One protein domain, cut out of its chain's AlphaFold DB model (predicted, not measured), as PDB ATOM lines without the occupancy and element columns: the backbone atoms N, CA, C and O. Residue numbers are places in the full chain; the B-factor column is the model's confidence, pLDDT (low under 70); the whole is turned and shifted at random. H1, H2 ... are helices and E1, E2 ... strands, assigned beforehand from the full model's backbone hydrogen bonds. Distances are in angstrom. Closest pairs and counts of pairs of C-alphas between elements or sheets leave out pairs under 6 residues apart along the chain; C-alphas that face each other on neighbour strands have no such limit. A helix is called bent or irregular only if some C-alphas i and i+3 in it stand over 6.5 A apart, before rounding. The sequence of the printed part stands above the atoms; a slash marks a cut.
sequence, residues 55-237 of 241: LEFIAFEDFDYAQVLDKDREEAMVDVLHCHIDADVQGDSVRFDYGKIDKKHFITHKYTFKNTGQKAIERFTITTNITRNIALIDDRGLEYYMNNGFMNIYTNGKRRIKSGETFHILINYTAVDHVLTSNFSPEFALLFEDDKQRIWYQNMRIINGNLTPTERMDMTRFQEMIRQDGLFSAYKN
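AT A GLANCE: This is residues 55 to 237 of the 241 residues of an uncharacterized protein of Acholeplasma oculi (UniProt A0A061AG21). Two strongly twisted sheets of five strands each, partly face to face, make a sandwich, and a small hairpin, E3 and E4, leads on from E2 toward one end of the longest axis. H2 packs on one face of the first sheet, H4 covers part of the second, and H5 packs on the hairpin. The first sheet, E1 E5 E9 E2 E7, is mixed; the second, E8 E6 E10 E11 E12, is antiparallel. The printed part has 183 residues, with five named helices and twelve named strands, E1 H1 E2 E3 E4 E5 E6 E7 H2 E8 E9 H3 E10 E11 E12 H4 H5 along the chain, and its class is mixed. It is compact, with a radius of gyration of the C-alphas of 16.2 A and spans of 49 by 40 by 30 A.

IN THESE COORDINATES: E1, residues 55 to 64, 26.0 A long, begins at C-alpha 55 (158.672, 128.907, 242.500) and bends by 60 degrees at residue 58. The same sheet runs on, strand beside strand, with E5, residues 107 to 115, 25.9 A; E9, 166 to 173, 23.3 A; E2, 78 to 84, 19.0 A; and E7, 134 to 138, with E1 and E7 as its edge strands. The second sheet has E8, 154 to 156; E6, 123 to 128, 16.9 A; E10, 188 to 193; E11, 199 to 204; and E12, 215 to 217. E3 is 86 to 90 and E4 93 to 97. The helices are H1, 70 to 75; H2, 139 to 148, 15.3 A; H3, 177 to 180; H4, 219 to 226; and H5, 229 to 236, ending at C-alpha 236 (160.076, 161.349, 226.074).

HOW THE PARTS SIT: E5 is antiparallel to E1, with N 58 and O 112 at 2.9 A, and to E9, with N 113 and O 167 at 2.8 A. E9 and E2 are parallel, N 82 and O 172 at 2.8 A. E1, H1 and E2 form a split strand-helix-strand unit, with E5 and E9 between its strands and a right-handed crossover. E10, E11 and E12 form a meander, each strand the antiparallel neighbour of the one before; N 190 and O 202 are 2.8 A apart. The facing parts of the two sheets are 9.4 A centre to centre. H2, irregular with C-alphas 140 and 143 7.6 A apart, is over E7 at a height over the sheet of 8.2 A; H3 is on the opposite face, and H1 only grazes this sheet. H4 is on the second sheet at 9.5 A. The closest C-alphas of E3 and H5 are those of Val 89 and Lys 236, 6.5 A. In H1, H4 and H5 every O i to N i+4 pair is within hydrogen-bond range, in H2 4 of 6; H3 is too short for one.

THE WHOLE: The C-alphas farthest apart, of Gly 91 and Gly 164, are 50.5 A apart. The printed part has no cut, and no link is long. Mean pLDDT of the printed part is 86.8; residues 175 to 184 are under 70.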
ATOM      1  N   LEU A  55     159.973 128.626 241.920       96.69
ATOM      2  CA  LEU A  55     158.672 128.907 242.500       96.69
ATOM      3  C   LEU A  55     157.620 128.017 241.846       96.69
ATOM      4  O   LEU A  55     157.476 127.983 240.623       96.69
ATOM      5  N   GLU A  56     156.881 127.311 242.689       95.81
ATOM      6  CA  GLU A  56     155.652 126.616 242.343       95.81
ATOM      7  C   GLU A  56     154.465 127.468 242.802       95.81
ATOM      8  O   GLU A  56     154.439 127.944 243.940       95.81
ATOM      9  N   PHE A  57     153.498 127.670 241.912       95.06
ATOM     10  CA  PHE A  57     152.227 128.303 242.245       95.06
ATOM     11  C   PHE A  57     151.332 127.301 242.983       95.06
ATOM     12  O   PHE A  57     151.127 126.186 242.506       95.06
ATOM     13  N   ILE A  58     150.822 127.697 244.149       95.56
ATOM     14  CA  ILE A  58     150.058 126.824 245.047       95.56
ATOM     15  C   ILE A  58     148.577 127.186 245.053       95.56
ATOM     16  O   ILE A  58     147.732 126.300 244.947       95.56
ATOM     17  N   ALA A  59     148.258 128.469 245.224       92.12
ATOM     18  CA  ALA A  59     146.881 128.918 245.379       92.12
ATOM     19  C   ALA A  59     146.708 130.381 244.970       92.12
ATOM     20  O   ALA A  59     147.646 131.179 245.049       92.12
ATOM     21  N   PHE A  60     145.478 130.702 244.583       90.75
ATOM     22  CA  PHE A  60     145.004 132.036 244.261       90.75
ATOM     23  C   PHE A  60     143.683 132.273 244.984       90.75
ATOM     24  O   PHE A  60     142.805 131.407 244.965       90.75
ATOM     25  N   GLU A  61     143.576 133.424 245.633       88.31
ATOM     26  CA  GLU A  61     142.394 133.850 246.370       88.31
ATOM     27  C   GLU A  61     142.106 135.320 246.046       88.31
ATOM     28  O   GLU A  61     143.025 136.144 246.071       88.31
ATOM     29  N   ASP A  62     140.836 135.630 245.789       86.31
ATOM     30  CA  ASP A  62     140.360 136.981 245.494       86.31
ATOM     31  C   ASP A  62     139.537 137.531 246.648       86.31
ATOM     32  O   ASP A  62     138.622 136.873 247.152       86.31
ATOM     33  N   PHE A  63     139.849 138.766 247.030       81.94
ATOM     34  CA  PHE A  63     139.191 139.476 248.114       81.94
ATOM     35  C   PHE A  63     138.783 140.876 247.668       81.94
ATOM     36  O   PHE A  63     139.514 141.554 246.940       81.94
ATOM     37  N   ASP A  64     137.667 141.364 248.207       77.62
ATOM     38  CA  ASP A  64     137.500 142.809 248.330       77.62
ATOM     39  C   ASP A  64     138.564 143.323 249.309       77.62
ATOM     40  O   ASP A  64     138.774 142.721 250.363       77.62
ATOM     41  N   TYR A  65     139.206 144.456 249.024       72.06
ATOM     42  CA  TYR A  65     140.276 144.988 249.883       72.06
ATOM     43  C   TYR A  65     139.848 145.169 251.345       72.06
ATOM     44  O   TYR A  65     140.627 144.940 252.266       72.06
ATOM     45  N   ALA A  66     138.578 145.515 251.576       72.38
ATOM     46  CA  ALA A  66     138.005 145.640 252.917       72.38
ATOM     47  C   ALA A  66     137.949 144.314 253.706       72.38
ATOM     48  O   ALA A  66     137.749 144.339 254.919       72.38
ATOM     49  N   GLN A  67     138.085 143.171 253.031       75.06
ATOM     50  CA  GLN A  67     138.082 141.830 253.620       75.06
ATOM     51  C   GLN A  67     139.496 141.302 253.892       75.06
ATOM     52  O   GLN A  67     139.636 140.291 254.580       75.06
ATOM     53  N   VAL A  68     140.538 141.967 253.379       75.62
ATOM     54  CA  VAL A  68     141.928 141.573 253.627       75.62
ATOM     55  C   VAL A  68     142.244 141.814 255.099       75.62
ATOM     56  O   VAL A  68     142.199 142.947 255.581       75.62
ATOM     57  N   LEU A  69     142.561 140.746 255.830       74.38
ATOM     58  CA  LEU A  69     142.914 140.853 257.241       74.38
ATOM     59  C   LEU A  69     144.284 141.529 257.378       74.38
ATOM     60  O   LEU A  69     145.207 141.220 256.626       74.38
ATOM     61  N   ASP A  70     144.467 142.378 258.394       76.88
ATOM     62  CA  ASP A  70     145.773 143.006 258.675       76.88
ATOM     63  C   ASP A  70     146.891 141.960 258.790       76.88
ATOM     64  O   ASP A  70     147.991 142.142 258.268       76.88
ATOM     65  N   LYS A  71     146.568 140.802 259.377       77.31
ATOM     66  CA  LYS A  71     147.469 139.654 259.472       77.31
ATOM     67  C   LYS A  71     147.949 139.158 258.102       77.31
ATOM     68  O   LYS A  71     149.131 138.864 257.949       77.31
ATOM     69  N   ASP A  72     147.069 139.085 257.101       78.06
ATOM     70  CA  ASP A  72     147.461 138.668 255.751       78.06
ATOM     71  C   ASP A  72     148.462 139.655 255.140       78.06
ATOM     72  O   ASP A  72     149.414 139.231 254.482       78.06
ATOM     73  N   ARG A  73     148.301 140.958 255.402       77.62
ATOM     74  CA  ARG A  73     149.212 142.012 254.923       77.62
ATOM     75  C   ARG A  73     150.560 141.998 255.635       77.62
ATOM     76  O   ARG A  73     151.601 142.209 255.008       77.62
ATOM     77  N   GLU A  74     150.556 141.741 256.939       79.50
ATOM     78  CA  GLU A  74     151.774 141.622 257.742       79.50
ATOM     79  C   GLU A  74     152.608 140.405 257.333       79.50
ATOM     80  O   GLU A  74     153.831 140.503 257.209       79.50
ATOM     81  N   GLU A  75     151.950 139.275 257.069       84.31
ATOM     82  CA  GLU A  75     152.612 138.034 256.665       84.31
ATOM     83  C   GLU A  75     153.018 138.026 255.179       84.31
ATOM     84  O   GLU A  75     153.859 137.215 254.776       84.31
ATOM     85  N   ALA A  76     152.467 138.934 254.362       86.56
ATOM     86  CA  ALA A  76     152.758 139.006 252.935       86.56
ATOM     87  C   ALA A  76     154.222 139.366 252.665       86.56
ATOM     88  O   ALA A  76     154.762 140.367 253.160       86.56
ATOM     89  N   MET A  77     154.852 138.569 251.797       88.56
ATOM     90  CA  MET A  77     156.202 138.824 251.295       88.56
ATOM     91  C   MET A  77     156.271 140.174 250.585       88.56
ATOM     92  O   MET A  77     157.242 140.913 250.751       88.56
ATOM     93  N   VAL A  78     155.228 140.473 249.812       90.31
ATOM     94  CA  VAL A  78     155.027 141.711 249.065       90.31
ATOM     95  C   VAL A  78     153.547 142.092 249.147       90.31
ATOM     96  O   VAL A  78     152.697 141.223 248.979       90.31
ATOM     97  N   ASP A  79     153.262 143.371 249.393       90.31
ATOM     98  CA  ASP A  79     151.926 143.981 249.320       90.31
ATOM     99  C   ASP A  79     152.040 145.218 248.422       90.31
ATOM    100  O   ASP A  79     152.714 146.188 248.782       90.31
ATOM    101  N   VAL A  80     151.490 145.133 247.210       90.06
ATOM    102  CA  VAL A  80     151.693 146.135 246.154       90.06
ATOM    103  C   VAL A  80     150.386 146.574 245.529       90.06
ATOM    104  O   VAL A  80     149.465 145.784 245.355       90.06
ATOM    105  N   LEU A  81     150.325 147.841 245.150       89.19
ATOM    106  CA  LEU A  81     149.326 148.400 244.259       89.19
ATOM    107  C   LEU A  81     149.837 148.319 242.819       89.19
ATOM    108  O   LEU A  81     150.912 148.833 242.509       89.19
ATOM    109  N   HIS A  82     149.042 147.695 241.958       88.81
ATOM    110  CA  HIS A  82     149.181 147.723 240.511       88.81
ATOM    111  C   HIS A  82     148.146 148.699 239.948       88.81
ATOM    112  O   HIS A  82     146.947 148.408 239.962       88.81
ATOM    113  N   CYS A  83     148.598 149.858 239.469       86.56
ATOM    114  CA  CYS A  83     147.703 150.927 239.028       86.56
ATOM    115  C   CYS A  83     148.115 151.542 237.696       86.56
ATOM    116  O   CYS A  83     149.309 151.630 237.393       86.56
ATOM    117  N   HIS A  84     147.126 152.010 236.933       86.81
ATOM    118  CA  HIS A  84     147.369 152.816 235.742       86.81
ATOM    119  C   HIS A  84     147.974 154.172 236.109       86.81
ATOM    120  O   HIS A  84     147.647 154.762 237.140       86.81
ATOM    121  N   ILE A  85     148.869 154.650 235.251       88.25
ATOM    122  CA  ILE A  85     149.487 155.967 235.341       88.25
ATOM    123  C   ILE A  85     149.437 156.657 233.984       88.25
ATOM    124  O   ILE A  85     149.636 156.029 232.941       88.25
ATOM    125  N   ASP A  86     149.258 157.969 234.024       89.31
ATOM    126  CA  ASP A  86     149.462 158.843 232.879       89.31
ATOM    127  C   ASP A  86     150.771 159.615 233.053       89.31
ATOM    128  O   ASP A  86     151.189 159.936 234.168       89.31
ATOM    129  N   ALA A  87     151.447 159.904 231.945       90.75
ATOM    130  CA  ALA A  87     152.698 160.650 231.947       90.75
ATOM    131  C   ALA A  87     152.503 162.021 231.296       90.75
ATOM    132  O   ALA A  87     152.055 162.115 230.153       90.75
ATOM    133  N   ASP A  88     152.895 163.073 232.008       90.31
ATOM    134  CA  ASP A  88     153.025 164.429 231.485       90.31
ATOM    135  C   ASP A  88     154.503 164.725 231.201       90.31
ATOM    136  O   ASP A  88     155.360 164.641 232.089       90.31
ATOM    137  N   VAL A  89     154.813 165.036 229.942       90.06
ATOM    138  CA  VAL A  89     156.179 165.286 229.473       90.06
ATOM    139  C   VAL A  89     156.359 166.781 229.250       90.06
ATOM    140  O   VAL A  89     155.828 167.354 228.297       90.06
ATOM    141  N   GLN A  90     157.164 167.413 230.104       85.38
ATOM    142  CA  GLN A  90     157.486 168.835 230.023       85.38
ATOM    143  C   GLN A  90     158.988 169.011 229.786       85.38
ATOM    144  O   GLN A  90     159.799 168.982 230.718       85.38
ATOM    145  N   GLY A  91     159.366 169.174 228.515       84.62
ATOM    146  CA  GLY A  91     160.766 169.261 228.096       84.62
ATOM    147  C   GLY A  91     161.543 167.998 228.477       84.62
ATOM    148  O   GLY A  91     161.214 166.902 228.032       84.62
ATOM    149  N   ASP A  92     162.555 168.153 229.334       83.50
ATOM    150  CA  ASP A  92     163.380 167.048 229.836       83.50
ATOM    151  C   ASP A  92     162.840 166.383 231.110       83.50
ATOM    152  O   ASP A  92     163.480 165.475 231.649       83.50
ATOM    153  N   SER A  93     161.673 166.791 231.599       84.88
ATOM    154  CA  SER A  93     161.044 166.191 232.775       84.88
ATOM    155  C   SER A  93     159.845 165.330 232.387       84.88
ATOM    156  O   SER A  93     159.111 165.652 231.453       84.88
ATOM    157  N   VAL A  94     159.667 164.221 233.103       88.94
ATOM    158  CA  VAL A  94     158.479 163.366 233.019       88.94
ATOM    159  C   VAL A  94     157.871 163.324 234.410       88.94
ATOM    160  O   VAL A  94     158.568 162.989 235.370       88.94
ATOM    161  N   ARG A  95     156.595 163.684 234.520       90.62
ATOM    162  CA  ARG A  95     155.824 163.611 235.760       90.62
ATOM    163  C   ARG A  95     154.690 162.614 235.583       90.62
ATOM    164  O   ARG A  95     154.019 162.636 234.558       90.62
ATOM    165  N   PHE A  96     154.469 161.768 236.582       91.06
ATOM    166  CA  PHE A  96     153.420 160.753 236.539       91.06
ATOM    167  C   PHE A  96     152.204 161.185 237.350       91.06
ATOM    168  O   PHE A  96     152.347 161.623 238.496       91.06
ATOM    169  N   ASP A  97     151.028 161.054 236.747       89.56
ATOM    170  CA  ASP A  97     149.732 161.205 237.396       89.56
ATOM    171  C   ASP A  97     149.122 159.821 237.634       89.56
ATOM    172  O   ASP A  97     149.058 158.974 236.745       89.56
ATOM    173  N   TYR A  98     148.689 159.608 238.868       86.75
ATOM    174  CA  TYR A  98     148.076 158.376 239.354       86.75
ATOM    175  C   TYR A  98     146.545 158.454 239.363       86.75
ATOM    176  O   TYR A  98     145.867 157.501 239.749       86.75
ATOM    177  N   GLY A  99     145.991 159.614 239.004       84.62
ATOM    178  CA  GLY A  99     144.578 159.904 239.129       84.62
ATOM    179  C   GLY A  99     144.094 159.839 240.579       84.62
ATOM    180  O   GLY A  99     144.842 159.992 241.551       84.62
ATOM    181  N   LYS A 100     142.787 159.619 240.739       82.31
ATOM    182  CA  LYS A 100     142.165 159.466 242.056       82.31
ATOM    183  C   LYS A 100     142.193 158.000 242.478       82.31
ATOM    184  O   LYS A 100     141.422 157.193 241.968       82.31
ATOM    185  N   ILE A 101     143.012 157.693 243.478       82.31
ATOM    186  CA  ILE A 101     143.083 156.361 244.076       82.31
ATOM    187  C   ILE A 101     142.160 156.284 245.301       82.31
ATOM    188  O   ILE A 101     142.344 157.015 246.273       82.31
ATOM    189  N   ASP A 102     141.171 155.386 245.263       81.00
ATOM    190  CA  ASP A 102     140.295 155.071 246.400       81.00
ATOM    191  C   ASP A 102     140.451 153.602 246.811       81.00
ATOM    192  O   ASP A 102     139.922 152.694 246.164       81.00
ATOM    193  N   LYS A 103     141.163 153.378 247.923       79.38
ATOM    194  CA  LYS A 103     141.468 152.038 248.446       79.38
ATOM    195  C   LYS A 103     140.217 151.234 248.814       79.38
ATOM    196  O   LYS A 103     140.278 150.011 248.876       79.38
ATOM    197  N   LYS A 104     139.068 151.884 249.049       76.62
ATOM    198  CA  LYS A 104     137.818 151.192 249.421       76.62
ATOM    199  C   LYS A 104     137.283 150.277 248.324       76.62
ATOM    200  O   LYS A 104     136.496 149.385 248.619       76.62
ATOM    201  N   HIS A 105     137.685 150.520 247.081       76.81
ATOM    202  CA  HIS A 105     137.225 149.789 245.904       76.81
ATOM    203  C   HIS A 105     138.332 148.946 245.277       76.81
ATOM    204  O   HIS A 105     138.263 148.607 244.096       76.81
ATOM    205  N   PHE A 106     139.379 148.652 246.046       85.38
ATOM    206  CA  PHE A 106     140.431 147.774 245.579       85.38
ATOM    207  C   PHE A 106     139.958 146.324 245.557       85.38
ATOM    208  O   PHE A 106     139.248 145.867 246.455       85.38
ATOM    209  N   ILE A 107     140.399 145.620 244.524       85.81
ATOM    210  CA  ILE A 107     140.338 144.165 244.439       85.81
ATOM    211  C   ILE A 107     141.733 143.663 244.791       85.81
ATOM    212  O   ILE A 107     142.720 144.151 244.233       85.81
ATOM    213  N   THR A 108     141.829 142.724 245.723       88.06
ATOM    214  CA  THR A 108     143.106 142.159 246.163       88.06
ATOM    215  C   THR A 108     143.205 140.712 245.733       88.06
ATOM    216  O   THR A 108     142.398 139.882 246.140       88.06
ATOM    217  N   HIS A 109     144.247 140.407 244.968       88.88
ATOM    218  CA  HIS A 109     144.613 139.042 244.620       88.88
ATOM    219  C   HIS A 109     145.736 138.579 245.540       88.88
ATOM    220  O   HIS A 109     146.804 139.203 245.605       88.88
ATOM    221  N   LYS A 110     145.518 137.461 246.228       91.56
ATOM    222  CA  LYS A 110     146.534 136.774 247.020       91.56
ATOM    223  C   LYS A 110     147.033 135.569 246.246       91.56
ATOM    224  O   LYS A 110     146.290 134.625 245.994       91.56
ATOM    225  N   TYR A 111     148.319 135.579 245.925       92.94
ATOM    226  CA  TYR A 111     148.979 134.439 245.299       92.94
ATOM    227  C   TYR A 111     149.891 133.775 246.313       92.94
ATOM    228  O   TYR A 111     150.733 134.435 246.924       92.94
ATOM    229  N   THR A 112     149.751 132.464 246.458       94.75
ATOM    230  CA  THR A 112     150.590 131.649 247.332       94.75
ATOM    231  C   THR A 112     151.585 130.859 246.495       94.75
ATOM    232  O   THR A 112     151.204 130.139 245.572       94.75
ATOM    233  N   PHE A 113     152.862 130.958 246.854       96.25
ATOM    234  CA  PHE A 113     153.968 130.271 246.196       96.25
ATOM    235  C   PHE A 113     154.744 129.408 247.173       96.25
ATOM    236  O   PHE A 113     154.814 129.695 248.367       96.25
ATOM    237  N   LYS A 114     155.404 128.384 246.641       97.25
ATOM    238  CA  LYS A 114     156.382 127.579 247.367       97.25
ATOM    239  C   LYS A 114     157.703 127.565 246.618       97.25
ATOM    240  O   LYS A 114     157.727 127.301 245.420       97.25
ATOM    241  N   ASN A 115     158.809 127.795 247.320       97.62
ATOM    242  CA  ASN A 115     160.128 127.562 246.740       97.62
ATOM    243  C   ASN A 115     160.431 126.056 246.746       97.62
ATOM    244  O   ASN A 115     160.851 125.514 247.764       97.62
ATOM    245  N   THR A 116     160.217 125.365 245.633       97.06
ATOM    246  CA  THR A 116     160.543 123.935 245.478       97.06
ATOM    247  C   THR A 116     161.950 123.695 244.929       97.06
ATOM    248  O   THR A 116     162.388 122.548 244.829       97.06
ATOM    249  N   GLY A 117     162.692 124.763 244.624       95.38
ATOM    250  CA  GLY A 117     164.106 124.690 244.271       95.38
ATOM    251  C   GLY A 117     164.990 124.266 245.446       95.38
ATOM    252  O   GLY A 117     164.592 124.331 246.609       95.38
ATOM    253  N   GLN A 118     166.225 123.847 245.159       95.56
ATOM    254  CA  GLN A 118     167.162 123.389 246.200       95.56
ATOM    255  C   GLN A 118     167.859 124.544 246.934       95.56
ATOM    256  O   GLN A 118     168.371 124.363 248.039       95.56
ATOM    257  N   LYS A 119     167.889 125.734 246.329       95.81
ATOM    258  CA  LYS A 119     168.487 126.939 246.912       95.81
ATOM    259  C   LYS A 119     167.446 127.833 247.561       95.81
ATOM    260  O   LYS A 119     166.296 127.897 247.130       95.81
ATOM    261  N   ALA A 120     167.887 128.560 248.580       96.50
ATOM    262  CA  ALA A 120     167.125 129.665 249.136       96.50
ATOM    263  C   ALA A 120     167.111 130.858 248.168       96.50
ATOM    264  O   ALA A 120     168.030 131.038 247.367       96.50
ATOM    265  N   ILE A 121     166.069 131.672 248.284       97.38
ATOM    266  CA  ILE A 121     165.964 132.985 247.656       97.38
ATOM    267  C   ILE A 121     166.383 134.004 248.712       97.38
ATOM    268  O   ILE A 121     165.708 134.158 249.733       97.38
ATOM    269  N   GLU A 122     167.513 134.665 248.489       96.62
ATOM    270  CA  GLU A 122     168.057 135.679 249.397       96.62
ATOM    271  C   GLU A 122     167.365 137.027 249.207       96.62
ATOM    272  O   GLU A 122     167.069 137.714 250.185       96.62
ATOM    273  N   ARG A 123     167.063 137.385 247.956       95.44
ATOM    274  CA  ARG A 123     166.268 138.567 247.614       95.44
ATOM    275  C   ARG A 123     165.198 138.198 246.607       95.44
ATOM    276  O   ARG A 123     165.478 137.511 245.633       95.44
ATOM    277  N   PHE A 124     163.987 138.671 246.859       95.75
ATOM    278  CA  PHE A 124     162.851 138.545 245.959       95.75
ATOM    279  C   PHE A 124     162.455 139.939 245.486       95.75
ATOM    280  O   PHE A 124     162.389 140.860 246.298       95.75
ATOM    281  N   THR A 125     162.171 140.091 244.203       95.00
ATOM    282  CA  THR A 125     161.694 141.339 243.611       95.00
ATOM    283  C   THR A 125     160.582 140.997 242.637       95.00
ATOM    284  O   THR A 125     160.733 140.105 241.811       95.00
ATOM    285  N   ILE A 126     159.467 141.710 242.711       94.06
ATOM    286  CA  ILE A 126     158.435 141.676 241.676       94.06
ATOM    287  C   ILE A 126     158.551 142.946 240.839       94.06
ATOM    288  O   ILE A 126     158.744 144.026 241.396       94.06
ATOM    289  N   THR A 127     158.453 142.822 239.520       92.88
ATOM    290  CA  THR A 127     158.367 143.951 238.582       92.88
ATOM    291  C   THR A 127     157.248 143.711 237.570       92.88
ATOM    292  O   THR A 127     156.808 142.571 237.395       92.88
ATOM    293  N   THR A 128     156.769 144.769 236.921       89.06
ATOM    294  CA  THR A 128     155.776 144.679 235.840       89.06
ATOM    295  C   THR A 128     156.445 144.601 234.468       89.06
ATOM    296  O   THR A 128     157.417 145.302 234.196       89.06
ATOM    297  N   ASN A 129     155.900 143.768 233.582       86.25
ATOM    298  CA  ASN A 129     156.259 143.733 232.164       86.25
ATOM    299  C   ASN A 129     155.455 144.761 231.337       86.25
ATOM    300  O   ASN A 129     155.690 144.898 230.139       86.25
ATOM    301  N   ILE A 130     154.509 145.483 231.954       83.94
ATOM    302  CA  ILE A 130     153.615 146.461 231.308       83.94
ATOM    303  C   ILE A 130     154.009 147.885 231.738       83.94
ATOM    304  O   ILE A 130     153.225 148.647 232.283       83.94
ATOM    305  N   THR A 131     155.263 148.277 231.524       84.06
ATOM    306  CA  THR A 131     155.838 149.509 232.106       84.06
ATOM    307  C   THR A 131     155.374 150.825 231.467       84.06
ATOM    308  O   THR A 131     155.727 151.900 231.954       84.06
ATOM    309  N   ARG A 132     154.606 150.765 230.371       84.12
ATOM    310  CA  ARG A 132     154.193 151.942 229.584       84.12
ATOM    311  C   ARG A 132     153.129 152.803 230.262       84.12
ATOM    312  O   ARG A 132     153.014 153.983 229.957       84.12
ATOM    313  N   ASN A 133     152.294 152.193 231.085       83.00
ATOM    314  CA  ASN A 133     151.155 152.864 231.699       83.00
ATOM    315  C   ASN A 133     150.772 152.240 233.039       83.00
ATOM    316  O   ASN A 133     149.698 152.526 233.543       83.00
ATOM    317  N   ILE A 134     151.623 151.387 233.609       86.50
ATOM    318  CA  ILE A 134     151.395 150.766 234.911       86.50
ATOM    319  C   ILE A 134     152.539 151.126 235.849       86.50
ATOM    320  O   ILE A 134     153.715 151.027 235.487       86.50
ATOM    321  N   ALA A 135     152.181 151.448 237.087       88.56
ATOM    322  CA  ALA A 135     153.094 151.473 238.218       88.56
ATOM    323  C   ALA A 135     152.852 150.284 239.155       88.56
ATOM    324  O   ALA A 135     151.734 149.787 239.299       88.56
ATOM    325  N   LEU A 136     153.924 149.868 239.830       89.88
ATOM    326  CA  LEU A 136     153.906 148.893 240.909       89.88
ATOM    327  C   LEU A 136     154.470 149.535 242.179       89.88
ATOM    328  O   LEU A 136     155.673 149.792 242.277       89.88
ATOM    329  N   ILE A 137     153.605 149.820 243.148       87.44
ATOM    330  CA  ILE A 137     153.951 150.619 244.331       87.44
ATOM    331  C   ILE A 137     153.657 149.844 245.610       87.44
ATOM    332  O   ILE A 137     152.558 149.332 245.779       87.44
ATOM    333  N   ASP A 138     154.612 149.796 246.542       85.31
ATOM    334  CA  ASP A 138     154.336 149.375 247.924       85.31
ATOM    335  C   ASP A 138     153.293 150.326 248.529       85.31
ATOM    336  O   ASP A 138     153.487 151.544 248.507       85.31
ATOM    337  N   ASP A 139     152.206 149.786 249.086       75.31
ATOM    338  CA  ASP A 139     151.092 150.571 249.638       75.31
ATOM    339  C   ASP A 139     151.549 151.660 250.630       75.31
ATOM    340  O   ASP A 139     150.957 152.740 250.703       75.31
ATOM    341  N   ARG A 140     152.653 151.418 251.352       77.44
ATOM    342  CA  ARG A 140     153.245 152.370 252.310       77.44
ATOM    343  C   ARG A 140     153.921 153.567 251.642       77.44
ATOM    344  O   ARG A 140     154.065 154.613 252.267       77.44
ATOM    345  N   GLY A 141     154.373 153.410 250.400       80.94
ATOM    346  CA  GLY A 141     155.032 154.455 249.616       80.94
ATOM    347  C   GLY A 141     154.076 155.276 248.753       80.94
ATOM    348  O   GLY A 141     154.499 156.283 248.191       80.94
ATOM    349  N   LEU A 142     152.807 154.874 248.639       84.25
ATOM    350  CA  LEU A 142     151.866 155.420 247.662       84.25
ATOM    351  C   LEU A 142     151.764 156.949 247.691       84.25
ATOM    352  O   LEU A 142     151.972 157.596 246.666       84.25
ATOM    353  N   GLU A 143     151.512 157.533 248.863       86.38
ATOM    354  CA  GLU A 143     151.379 158.988 249.001       86.38
ATOM    355  C   GLU A 143     152.649 159.726 248.566       86.38
ATOM    356  O   GLU A 143     152.577 160.779 247.935       86.38
ATOM    357  N   TYR A 144     153.821 159.161 248.858       89.00
ATOM    358  CA  TYR A 144     155.093 159.743 248.449       89.00
ATOM    359  C   TYR A 144     155.242 159.750 246.923       89.00
ATOM    360  O   TYR A 144     155.584 160.789 246.356       89.00
ATOM    361  N   TYR A 145     154.955 158.632 246.248       89.25
ATOM    362  CA  TYR A 145     155.044 158.552 244.786       89.25
ATOM    363  C   TYR A 145     154.041 159.484 244.100       89.25
ATOM    364  O   TYR A 145     154.427 160.219 243.191       89.25
ATOM    365  N   MET A 146     152.797 159.523 244.587       88.12
ATOM    366  CA  MET A 146     151.752 160.398 244.050       88.12
ATOM    367  C   MET A 146     152.106 161.880 244.207       88.12
ATOM    368  O   MET A 146     152.072 162.634 243.237       88.12
ATOM    369  N   ASN A 147     152.496 162.305 245.412       89.25
ATOM    370  CA  ASN A 147     152.755 163.719 245.694       89.25
ATOM    371  C   ASN A 147     153.968 164.261 244.929       89.25
ATOM    372  O   ASN A 147     153.976 165.425 244.526       89.25
ATOM    373  N   ASN A 148     154.980 163.420 244.702       88.81
ATOM    374  CA  ASN A 148     156.185 163.804 243.966       88.81
ATOM    375  C   ASN A 148     156.087 163.525 242.456       88.81
ATOM    376  O   ASN A 148     156.960 163.953 241.704       88.81
ATOM    377  N   GLY A 149     155.034 162.837 241.999       87.19
ATOM    378  CA  GLY A 149     154.863 162.448 240.599       87.19
ATOM    379  C   GLY A 149     155.969 161.522 240.094       87.19
ATOM    380  O   GLY A 149     156.392 161.650 238.946       87.19
ATOM    381  N   PHE A 150     156.470 160.632 240.954       88.25
ATOM    382  CA  PHE A 150     157.490 159.636 240.614       88.25
ATOM    383  C   PHE A 150     156.839 158.314 240.251       88.25
ATOM    384  O   PHE A 150     155.857 157.942 240.879       88.25
ATOM    385  N   MET A 151     157.424 157.576 239.311       87.06
ATOM    386  CA  MET A 151     157.007 156.215 238.975       87.06
ATOM    387  C   MET A 151     157.751 155.191 239.836       87.06
ATOM    388  O   MET A 151     158.900 155.404 240.227       87.06
ATOM    389  N   ASN A 152     157.122 154.047 240.088       89.00
ATOM    390  CA  ASN A 152     157.811 152.843 240.531       89.00
ATOM    391  C   ASN A 152     157.316 151.643 239.728       89.00
ATOM    392  O   ASN A 152     156.134 151.569 239.415       89.00
ATOM    393  N   ILE A 153     158.211 150.719 239.385       88.94
ATOM    394  CA  ILE A 153     157.882 149.552 238.544       88.94
ATOM    395  C   ILE A 153     158.206 148.225 239.222       88.94
ATOM    396  O   ILE A 153     157.806 147.179 238.719       88.94
ATOM    397  N   TYR A 154     158.912 148.258 240.355       91.94
ATOM    398  CA  TYR A 154     159.318 147.063 241.077       91.94
ATOM    399  C   TYR A 154     159.191 147.243 242.588       91.94
ATOM    400  O   TYR A 154     159.310 148.345 243.117       91.94
ATOM    401  N   THR A 155     158.981 146.148 243.308       91.75
ATOM    402  CA  THR A 155     158.973 146.130 244.774       91.75
ATOM    403  C   THR A 155     159.738 144.918 245.282       91.75
ATOM    404  O   THR A 155     159.682 143.837 244.695       91.75
ATOM    405  N   ASN A 156     160.471 145.103 246.378       91.62
ATOM    406  CA  ASN A 156     161.289 144.058 246.982       91.62
ATOM    407  C   ASN A 156     160.533 143.327 248.094       91.62
ATOM    408  O   ASN A 156     159.818 143.935 248.890       91.62
ATOM    409  N   GLY A 157     160.752 142.020 248.172       89.25
ATOM    410  CA  GLY A 157     160.323 141.178 249.275       89.25
ATOM    411  C   GLY A 157     161.075 141.503 250.562       89.25
ATOM    412  O   GLY A 157     162.229 141.933 250.551       89.25
ATOM    413  N   LYS A 158     160.408 141.284 251.696       85.81
ATOM    414  CA  LYS A 158     160.897 141.719 253.015       85.81
ATOM    415  C   LYS A 158     161.893 140.755 253.667       85.81
ATOM    416  O   LYS A 158     162.540 141.124 254.646       85.81
ATOM    417  N   ARG A 159     161.996 139.510 253.187       92.38
ATOM    418  CA  ARG A 159     162.795 138.461 253.840       92.38
ATOM    419  C   ARG A 159     163.293 137.389 252.872       92.38
ATOM    420  O   ARG A 159     162.756 137.205 251.785       92.38
ATOM    421  N   ARG A 160     164.272 136.622 253.352       95.62
ATOM    422  CA  ARG A 160     164.763 135.385 252.734       95.62
ATOM    423  C   ARG A 160     163.676 134.303 252.709       95.62
ATOM    424  O   ARG A 160     162.927 134.181 253.681       95.62
ATOM    425  N   ILE A 161     163.648 133.487 251.651       96.62
ATOM    426  CA  ILE A 161     162.737 132.341 251.477       96.62
ATOM    427  C   ILE A 161     163.566 131.061 251.340       96.62
ATOM    428  O   ILE A 161     164.331 130.893 250.386       96.62
ATOM    429  N   LYS A 162     163.440 130.138 252.290       97.19
ATOM    430  CA  LYS A 162     164.167 128.861 252.276       97.19
ATOM    431  C   LYS A 162     163.571 127.889 251.252       97.19
ATOM    432  O   LYS A 162     162.447 128.051 250.789       97.19
ATOM    433  N   SER A 163     164.332 126.851 250.905       97.00
ATOM    434  CA  SER A 163     163.792 125.717 250.147       97.00
ATOM    435  C   SER A 163     162.667 125.038 250.940       97.00
ATOM    436  O   SER A 163     162.762 124.881 252.159       97.00
ATOM    437  N   GLY A 164     161.592 124.679 250.247       97.12
ATOM    438  CA  GLY A 164     160.365 124.109 250.796       97.12
ATOM    439  C   GLY A 164     159.425 125.122 251.453       97.12
ATOM    440  O   GLY A 164     158.319 124.742 251.830       97.12
ATOM    441  N   GLU A 165     159.835 126.383 251.588       97.25
ATOM    442  CA  GLU A 165     159.058 127.406 252.276       97.25
ATOM    443  C   GLU A 165     157.965 127.997 251.380       97.25
ATOM    444  O   GLU A 165     158.180 128.241 250.188       97.25
ATOM    445  N   THR A 166     156.803 128.249 251.984       97.00
ATOM    446  CA  THR A 166     155.659 128.911 251.360       97.00
ATOM    447  C   THR A 166     155.600 130.379 251.769       97.00
ATOM    448  O   THR A 166     155.910 130.735 252.907       97.00
ATOM    449  N   PHE A 167     155.190 131.232 250.841       95.12
ATOM    450  CA  PHE A 167     154.929 132.646 251.079       95.12
ATOM    451  C   PHE A 167     153.804 133.121 250.164       95.12
ATOM    452  O   PHE A 167     153.489 132.467 249.170       95.12
ATOM    453  N   HIS A 168     153.236 134.282 250.469       94.12
ATOM    454  CA  HIS A 168     152.245 134.918 249.613       94.12
ATOM    455  C   HIS A 168     152.644 136.330 249.215       94.12
ATOM    456  O   HIS A 168     153.399 137.011 249.913       94.12
ATOM    457  N   ILE A 169     152.119 136.753 248.073       93.38
ATOM    458  CA  ILE A 169     152.135 138.139 247.613       93.38
ATOM    459  C   ILE A 169     150.689 138.623 247.517       93.38
ATOM    460  O   ILE A 169     149.801 137.856 247.140       93.38
ATOM    461  N   LEU A 170     150.473 139.887 247.857       91.56
ATOM    462  CA  LEU A 170     149.212 140.591 247.675       91.56
ATOM    463  C   LEU A 170     149.394 141.619 246.567       91.56
ATOM    464  O   LEU A 170     150.326 142.428 246.611       91.56
ATOM    465  N   ILE A 171     148.513 141.569 245.574       90.44
ATOM    466  CA  ILE A 171     148.458 142.557 244.503       90.44
ATOM    467  C   ILE A 171     147.081 143.195 244.537       90.44
ATOM    468  O   ILE A 171     146.067 142.523 244.368       90.44
ATOM    469  N   ASN A 172     147.066 144.495 244.783       88.69
ATOM    470  CA  ASN A 172     145.870 145.309 244.838       88.69
ATOM    471  C   ASN A 172     145.686 145.999 243.490       88.69
ATOM    472  O   ASN A 172     146.640 146.553 242.943       88.69
ATOM    473  N   TYR A 173     144.461 145.996 242.987       85.81
ATOM    474  CA  TYR A 173     144.075 146.629 241.734       85.81
ATOM    475  C   TYR A 173     143.002 147.667 242.002       85.81
ATOM    476  O   TYR A 173     142.118 147.458 242.835       85.81
ATOM    477  N   THR A 174     143.023 148.758 241.242       77.62
ATOM    478  CA  THR A 174     141.811 149.568 241.117       77.62
ATOM    479  C   THR A 174     140.773 148.782 240.306       77.62
ATOM    480  O   THR A 174     141.125 147.973 239.445       77.62
ATOM    481  N   ALA A 175     139.483 149.020 240.550       67.19
ATOM    482  CA  ALA A 175     138.408 148.343 239.816       67.19
ATOM    483  C   ALA A 175     138.495 148.529 238.283       67.19
ATOM    484  O   ALA A 175     138.001 147.693 237.531       67.19
ATOM    485  N   VAL A 176     139.130 149.613 237.821       65.00
ATOM    486  CA  VAL A 176     139.351 149.904 236.396       65.00
ATOM    487  C   VAL A 176     140.543 149.107 235.851       65.00
ATOM    488  O   VAL A 176     140.464 148.550 234.757       65.00
ATOM    489  N   ASP A 177     141.613 148.982 236.636       64.81
ATOM    490  CA  ASP A 177     142.864 148.342 236.211       64.81
ATOM    491  C   ASP A 177     142.793 146.814 236.216       64.81
ATOM    492  O   ASP A 177     143.515 146.159 235.462       64.81
ATOM    493  N   HIS A 178     141.885 146.235 237.008       58.31
ATOM    494  CA  HIS A 178     141.622 144.794 237.018       58.31
ATOM    495  C   HIS A 178     141.229 144.250 235.624       58.31
ATOM    496  O   HIS A 178     141.442 143.079 235.325       58.31
ATOM    497  N   VAL A 179     140.690 145.096 234.736       52.78
ATOM    498  CA  VAL A 179     140.207 144.698 233.400       52.78
ATOM    499  C   VAL A 179     141.320 144.705 232.333       52.78
ATOM    500  O   VAL A 179     141.127 144.181 231.237       52.78
ATOM    501  N   LEU A 180     142.505 145.252 232.631       54.34
ATOM    502  CA  LEU A 180     143.586 145.455 231.650       54.34
ATOM    503  C   LEU A 180     144.535 144.250 231.477       54.34
ATOM    504  O   LEU A 180     145.562 144.361 230.806       54.34
ATOM    505  N   THR A 181     144.208 143.087 232.042       56.56
ATOM    506  CA  THR A 181     145.038 141.875 231.939       56.56
ATOM    507  C   THR A 181     145.041 141.313 230.514       56.56
ATOM    508  O   THR A 181     143.986 141.063 229.924       56.56
ATOM    509  N   SER A 182     146.228 141.088 229.951       55.47
ATOM    510  CA  SER A 182     146.407 140.565 228.594       55.47
ATOM    511  C   SER A 182     146.509 139.043 228.624       55.47
ATOM    512  O   SER A 182     147.428 138.478 229.206       55.47
ATOM    513  N   ASN A 183     145.648 138.348 227.877       59.34
ATOM    514  CA  ASN A 183     145.740 136.887 227.732       59.34
ATOM    515  C   ASN A 183     147.037 136.405 227.043       59.34
ATOM    516  O   ASN A 183     147.328 135.201 227.036       59.34
ATOM    517  N   PHE A 184     147.818 137.306 226.441       63.03
ATOM    518  CA  PHE A 184     148.931 136.946 225.560       63.03
ATOM    519  C   PHE A 184     150.310 137.035 226.219       63.03
ATOM    520  O   PHE A 184     151.205 136.288 225.824       63.03
ATOM    521  N   SER A 185     150.486 137.867 227.245       71.62
ATOM    522  CA  SER A 185     151.794 138.144 227.851       71.62
ATOM    523  C   SER A 185     151.717 138.117 229.376       71.62
ATOM    524  O   SER A 185     150.808 138.732 229.923       71.62
ATOM    525  N   PRO A 186     152.667 137.468 230.070       83.19
ATOM    526  CA  PRO A 186     152.756 137.564 231.523       83.19
ATOM    527  C   PRO A 186     152.940 139.010 231.982       83.19
ATOM    528  O   PRO A 186     153.835 139.703 231.496       83.19
ATOM    529  N   GLU A 187     152.124 139.446 232.933       87.19
ATOM    530  CA  GLU A 187     152.099 140.833 233.395       87.19
ATOM    531  C   GLU A 187     153.201 141.138 234.407       87.19
ATOM    532  O   GLU A 187     153.673 142.270 234.477       87.19
ATOM    533  N   PHE A 188     153.672 140.127 235.138       91.62
ATOM    534  CA  PHE A 188     154.716 140.294 236.141       91.62
ATOM    535  C   PHE A 188     155.941 139.443 235.847       91.62
ATOM    536  O   PHE A 188     155.842 138.330 235.329       91.62
ATOM    537  N   ALA A 189     157.100 139.941 236.263       94.00
ATOM    538  CA  ALA A 189     158.307 139.148 236.405       94.00
ATOM    539  C   ALA A 189     158.668 139.042 237.889       94.00
ATOM    540  O   ALA A 189     158.834 140.042 238.589       94.00
ATOM    541  N   LEU A 190     158.784 137.803 238.360       95.88
ATOM    542  CA  LEU A 190     159.278 137.458 239.682       95.88
ATOM    543  C   LEU A 190     160.778 137.215 239.552       95.88
ATOM    544  O   LEU A 190     161.197 136.241 238.929       95.88
ATOM    545  N   LEU A 191     161.576 138.113 240.107       95.81
ATOM    546  CA  LEU A 191     163.031 138.085 240.095       95.81
ATOM    547  C   LEU A 191     163.517 137.585 241.455       95.81
ATOM    548  O   LEU A 191     163.001 137.981 242.503       95.81
ATOM    549  N   PHE A 192     164.512 136.711 241.453       94.19
ATOM    550  CA  PHE A 192     165.055 136.154 242.681       94.19
ATOM    551  C   PHE A 192     166.567 135.976 242.605       94.19
ATOM    552  O   PHE A 192     167.117 135.475 241.624       94.19
ATOM    553  N   GLU A 193     167.233 136.394 243.672       95.38
ATOM    554  CA  GLU A 193     168.676 136.296 243.850       95.38
ATOM    555  C   GLU A 193     169.003 135.124 244.778       95.38
ATOM    556  O   GLU A 193     168.406 134.994 245.851       95.38
ATOM    557  N   ASP A 194     169.943 134.269 244.375       94.88
ATOM    558  CA  ASP A 194     170.440 133.183 245.224       94.88
ATOM    559  C   ASP A 194     171.637 133.593 246.100       94.88
ATOM    560  O   ASP A 194     172.135 134.716 246.057       94.88
ATOM    561  N   ASP A 195     172.127 132.649 246.901       92.50
ATOM    562  CA  ASP A 195     173.260 132.806 247.820       92.50
ATOM    563  C   ASP A 195     174.584 133.216 247.152       92.50
ATOM    564  O   ASP A 195     175.484 133.729 247.819       92.50
ATOM    565  N   LYS A 196     174.711 133.016 245.835       92.50
ATOM    566  CA  LYS A 196     175.870 133.433 245.034       92.50
ATOM    567  C   LYS A 196     175.573 134.669 244.183       92.50
ATOM    568  O   LYS A 196     176.276 134.900 243.199       92.50
ATOM    569  N   GLN A 197     174.548 135.443 244.538       92.00
ATOM    570  CA  GLN A 197     174.123 136.656 243.832       92.00
ATOM    571  C   GLN A 197     173.720 136.416 242.372       92.00
ATOM    572  O   GLN A 197     173.780 137.318 241.534       92.00
ATOM    573  N   ARG A 198     173.335 135.182 242.023       93.88
ATOM    574  CA  ARG A 198     172.833 134.898 240.676       93.88
ATOM    575  C   ARG A 198     171.366 135.233 240.614       93.88
ATOM    576  O   ARG A 198     170.607 134.887 241.516       93.88
ATOM    577  N   ILE A 199     170.998 135.841 239.500       95.50
ATOM    578  CA  ILE A 199     169.650 136.308 239.256       95.50
ATOM    579  C   ILE A 199     168.927 135.266 238.422       95.50
ATOM    580  O   ILE A 199     169.425 134.763 237.411       95.50
ATOM    581  N   TRP A 200     167.739 134.943 238.883       96.12
ATOM    582  CA  TRP A 200     166.828 134.006 238.276       96.12
ATOM    583  C   TRP A 200     165.470 134.683 238.159       96.12
ATOM    584  O   TRP A 200     165.169 135.606 238.920       96.12
ATOM    585  N   TYR A 201     164.654 134.245 237.209       96.00
ATOM    586  CA  TYR A 201     163.325 134.813 237.063       96.00
ATOM    587  C   TYR A 201     162.293 133.818 236.559       96.00
ATOM    588  O   TYR A 201     162.619 132.846 235.871       96.00
ATOM    589  N   GLN A 202     161.039 134.091 236.908       96.12
ATOM    590  CA  GLN A 202     159.849 133.473 236.337       96.12
ATOM    591  C   GLN A 202     158.838 134.568 236.041       96.12
ATOM    592  O   GLN A 202     158.578 135.434 236.872       96.12
ATOM    593  N   ASN A 203     158.252 134.520 234.858       94.06
ATOM    594  CA  ASN A 203     157.166 135.408 234.500       94.06
ATOM    595  C   ASN A 203     155.848 134.832 235.016       94.06
ATOM    596  O   ASN A 203     155.631 133.627 234.907       94.06
ATOM    597  N   MET A 204     154.980 135.684 235.549       92.12
ATOM    598  CA  MET A 204     153.709 135.320 236.166       92.12
ATOM    599  C   MET A 204     152.543 135.965 235.425       92.12
ATOM    600  O   MET A 204     152.591 137.151 235.094       92.12
ATOM    601  N   ARG A 205     151.490 135.176 235.197       86.88
ATOM    602  CA  ARG A 205     150.201 135.656 234.690       86.88
ATOM    603  C   ARG A 205     149.226 135.947 235.825       86.88
ATOM    604  O   ARG A 205     149.103 135.130 236.734       86.88
ATOM    605  N   ILE A 206     148.494 137.054 235.733       80.44
ATOM    606  CA  ILE A 206     147.532 137.491 236.764       80.44
ATOM    607  C   ILE A 206     146.373 136.505 236.909       80.44
ATOM    608  O   ILE A 206     146.079 136.042 238.002       80.44
ATOM    609  N   ILE A 207     145.750 136.127 235.792       72.81
ATOM    610  CA  ILE A 207     144.460 135.413 235.781       72.81
ATOM    611  C   ILE A 207     144.510 134.043 236.480       72.81
ATOM    612  O   ILE A 207     143.492 133.540 236.941       72.81
ATOM    613  N   ASN A 208     145.675 133.394 236.522       72.62
ATOM    614  CA  ASN A 208     145.796 132.034 237.053       72.62
ATOM    615  C   ASN A 208     147.088 131.762 237.826       72.62
ATOM    616  O   ASN A 208     147.351 130.614 238.171       72.62
ATOM    617  N   GLY A 209     147.922 132.781 238.055       76.50
ATOM    618  CA  GLY A 209     149.210 132.615 238.722       76.50
ATOM    619  C   GLY A 209     150.208 131.740 237.957       76.50
ATOM    620  O   GLY A 209     151.233 131.363 238.525       76.50
ATOM    621  N   ASN A 210     149.947 131.405 236.683       86.06
ATOM    622  CA  ASN A 210     150.833 130.538 235.911       86.06
ATOM    623  C   ASN A 210     152.219 131.164 235.797       86.06
ATOM    624  O   ASN A 210     152.365 132.304 235.344       86.06
ATOM    625  N   LEU A 211     153.225 130.364 236.133       92.75
ATOM    626  CA  LEU A 211     154.625 130.740 236.051       92.75
ATOM    627  C   LEU A 211     155.275 130.137 234.807       92.75
ATOM    628  O   LEU A 211     155.050 128.973 234.470       92.75
ATOM    629  N   THR A 212     156.132 130.904 234.138       92.62
ATOM    630  CA  THR A 212     157.061 130.332 233.157       92.62
ATOM    631  C   THR A 212     158.108 129.461 233.860       92.62
ATOM    632  O   THR A 212     158.284 129.555 235.082       92.62
ATOM    633  N   PRO A 213     158.848 128.620 233.116       92.38
ATOM    634  CA  PRO A 213     160.032 127.971 233.662       92.38
ATOM    635  C   PRO A 213     161.021 128.996 234.225       92.38
ATOM    636  O   PRO A 213     161.150 130.101 233.696       92.38
ATOM    637  N   THR A 214     161.733 128.622 235.289       94.38
ATOM    638  CA  THR A 214     162.814 129.451 235.824       94.38
ATOM    639  C   THR A 214     163.966 129.535 234.840       94.38
ATOM    640  O   THR A 214     164.557 128.511 234.481       94.38
ATOM    641  N   GLU A 215     164.347 130.761 234.516       94.38
ATOM    642  CA  GLU A 215     165.481 131.077 233.663       94.38
ATOM    643  C   GLU A 215     166.535 131.879 234.424       94.38
ATOM    644  O   GLU A 215     166.245 132.557 235.411       94.38
ATOM    645  N   ARG A 216     167.786 131.787 233.965       94.38
ATOM    646  CA  ARG A 216     168.880 132.602 234.493       94.38
ATOM    647  C   ARG A 216     168.884 133.959 233.799       94.38
ATOM    648  O   ARG A 216     168.714 134.034 232.585       94.38
ATOM    649  N   MET A 217     169.138 135.004 234.569       93.81
ATOM    650  CA  MET A 217     169.276 136.371 234.089       93.81
ATOM    651  C   MET A 217     170.674 136.888 234.424       93.81
ATOM    652  O   MET A 217     171.224 136.592 235.487       93.81
ATOM    653  N   ASP A 218     171.274 137.633 233.501       91.88
ATOM    654  CA  ASP A 218     172.491 138.380 233.793       91.88
ATOM    655  C   ASP A 218     172.171 139.719 234.477       91.88
ATOM    656  O   ASP A 218     171.039 140.202 234.484       91.88
ATOM    657  N   MET A 219     173.190 140.321 235.088       88.44
ATOM    658  CA  MET A 219     173.024 141.572 235.827       88.44
ATOM    659  C   MET A 219     172.610 142.741 234.921       88.44
ATOM    660  O   MET A 219     171.905 143.635 235.377       88.44
ATOM    661  N   THR A 220     173.026 142.744 233.653       89.75
ATOM    662  CA  THR A 220     172.695 143.814 232.703       89.75
ATOM    663  C   THR A 220     171.197 143.821 232.426       89.75
ATOM    664  O   THR A 220     170.536 144.829 232.656       89.75
ATOM    665  N   ARG A 221     170.643 142.666 232.045       89.06
ATOM    666  CA  ARG A 221     169.211 142.490 231.805       89.06
ATOM    667  C   ARG A 221     168.390 142.750 233.065       89.06
ATOM    668  O   ARG A 221     167.330 143.362 232.994       89.06
ATOM    669  N   PHE A 222     168.887 142.336 234.229       89.62
ATOM    670  CA  PHE A 222     168.244 142.667 235.499       89.62
ATOM    671  C   PHE A 222     168.161 144.178 235.718       89.62
ATOM    672  O   PHE A 222     167.088 144.690 236.026       89.62
ATOM    673  N   GLN A 223     169.268 144.899 235.518       87.88
ATOM    674  CA  GLN A 223     169.293 146.355 235.634       87.88
ATOM    675  C   GLN A 223     168.343 147.023 234.641       87.88
ATOM    676  O   GLN A 223     167.652 147.959 235.024       87.88
ATOM    677  N   GLU A 224     168.265 146.544 233.402       85.62
ATOM    678  CA  GLU A 224     167.313 147.050 232.405       85.62
ATOM    679  C   GLU A 224     165.855 146.897 232.862       85.62
ATOM    680  O   GLU A 224     165.054 147.800 232.643       85.62
ATOM    681  N   MET A 225     165.518 145.803 233.553       83.50
ATOM    682  CA  MET A 225     164.159 145.556 234.050       83.50
ATOM    683  C   MET A 225     163.766 146.397 235.271       83.50
ATOM    684  O   MET A 225     162.574 146.563 235.527       83.50
ATOM    685  N   ILE A 226     164.735 146.893 236.047       83.88
ATOM    686  CA  ILE A 226     164.458 147.657 237.279       83.88
ATOM    687  C   ILE A 226     164.799 149.148 237.171       83.88
ATOM    688  O   ILE A 226     164.326 149.944 237.984       83.88
ATOM    689  N   ARG A 227     165.634 149.558 236.208       84.56
ATOM    690  CA  ARG A 227     166.020 150.963 236.027       84.56
ATOM    691  C   ARG A 227     164.923 151.743 235.316       84.56
ATOM    692  O   ARG A 227     164.397 151.332 234.289       84.56
ATOM    693  N   GLN A 228     164.653 152.939 235.826       81.38
ATOM    694  CA  GLN A 228     163.628 153.828 235.279       81.38
ATOM    695  C   GLN A 228     164.148 154.720 234.141       81.38
ATOM    696  O   GLN A 228     163.351 155.240 233.371       81.38
ATOM    697  N   ASP A 229     165.468 154.865 233.981       82.25
ATOM    698  CA  ASP A 229     166.072 155.767 232.984       82.25
ATOM    699  C   ASP A 229     165.676 155.417 231.539       82.25
ATOM    700  O   ASP A 229     165.371 156.301 230.732       82.25
ATOM    701  N   GLY A 230     165.656 154.120 231.216       81.62
ATOM    702  CA  GLY A 230     165.190 153.636 229.916       81.62
ATOM    703  C   GLY A 230     163.713 153.960 229.696       81.62
ATOM    704  O   GLY A 230     163.344 154.452 228.631       81.62
ATOM    705  N   LEU A 231     162.887 153.798 230.733       84.25
ATOM    706  CA  LEU A 231     161.463 154.132 230.672       84.25
ATOM    707  C   LEU A 231     161.242 155.628 230.474       84.25
ATOM    708  O   LEU A 231     160.492 156.012 229.586       84.25
ATOM    709  N   PHE A 232     161.926 156.488 231.233       86.75
ATOM    710  CA  PHE A 232     161.840 157.939 231.044       86.75
ATOM    711  C   PHE A 232     162.245 158.354 229.630       86.75
ATOM    712  O   PHE A 232     161.628 159.248 229.053       86.75
ATOM    713  N   SER A 233     163.244 157.687 229.052       87.81
ATOM    714  CA  SER A 233     163.636 157.921 227.660       87.81
ATOM    715  C   SER A 233     162.515 157.539 226.689       87.81
ATOM    716  O   SER A 233     162.234 158.295 225.761       87.81
ATOM    717  N   ALA A 234     161.827 156.422 226.933       87.94
ATOM    718  CA  ALA A 234     160.701 155.977 226.117       87.94
ATOM    719  C   ALA A 234     159.445 156.859 226.273       87.94
ATOM    720  O   ALA A 234     158.756 157.134 225.291       87.94
ATOM    721  N   TYR A 235     159.179 157.409 227.463       89.69
ATOM    722  CA  TYR A 235     158.119 158.412 227.643       89.69
ATOM    723  C   TYR A 235     158.407 159.705 226.868       89.69
ATOM    724  O   TYR A 235     157.505 160.256 226.241       89.69
ATOM    725  N   LYS A 236     159.663 160.168 226.854       88.88
ATOM    726  CA  LYS A 236     160.076 161.349 226.074       88.88
ATOM    727  C   LYS A 236     160.064 161.105 224.566       88.88
ATOM    728  O   LYS A 236     159.819 162.032 223.798       88.88
ATOM    729  N   ASN A 237     160.355 159.878 224.136       88.69
ATOM    730  CA  ASN A 237     160.379 159.491 222.731       88.69
ATOM    731  C   ASN A 237     159.574 158.201 222.506       88.69
ATOM    732  O   ASN A 237     160.133 157.106 222.624       88.69
TER     733      ASN A 237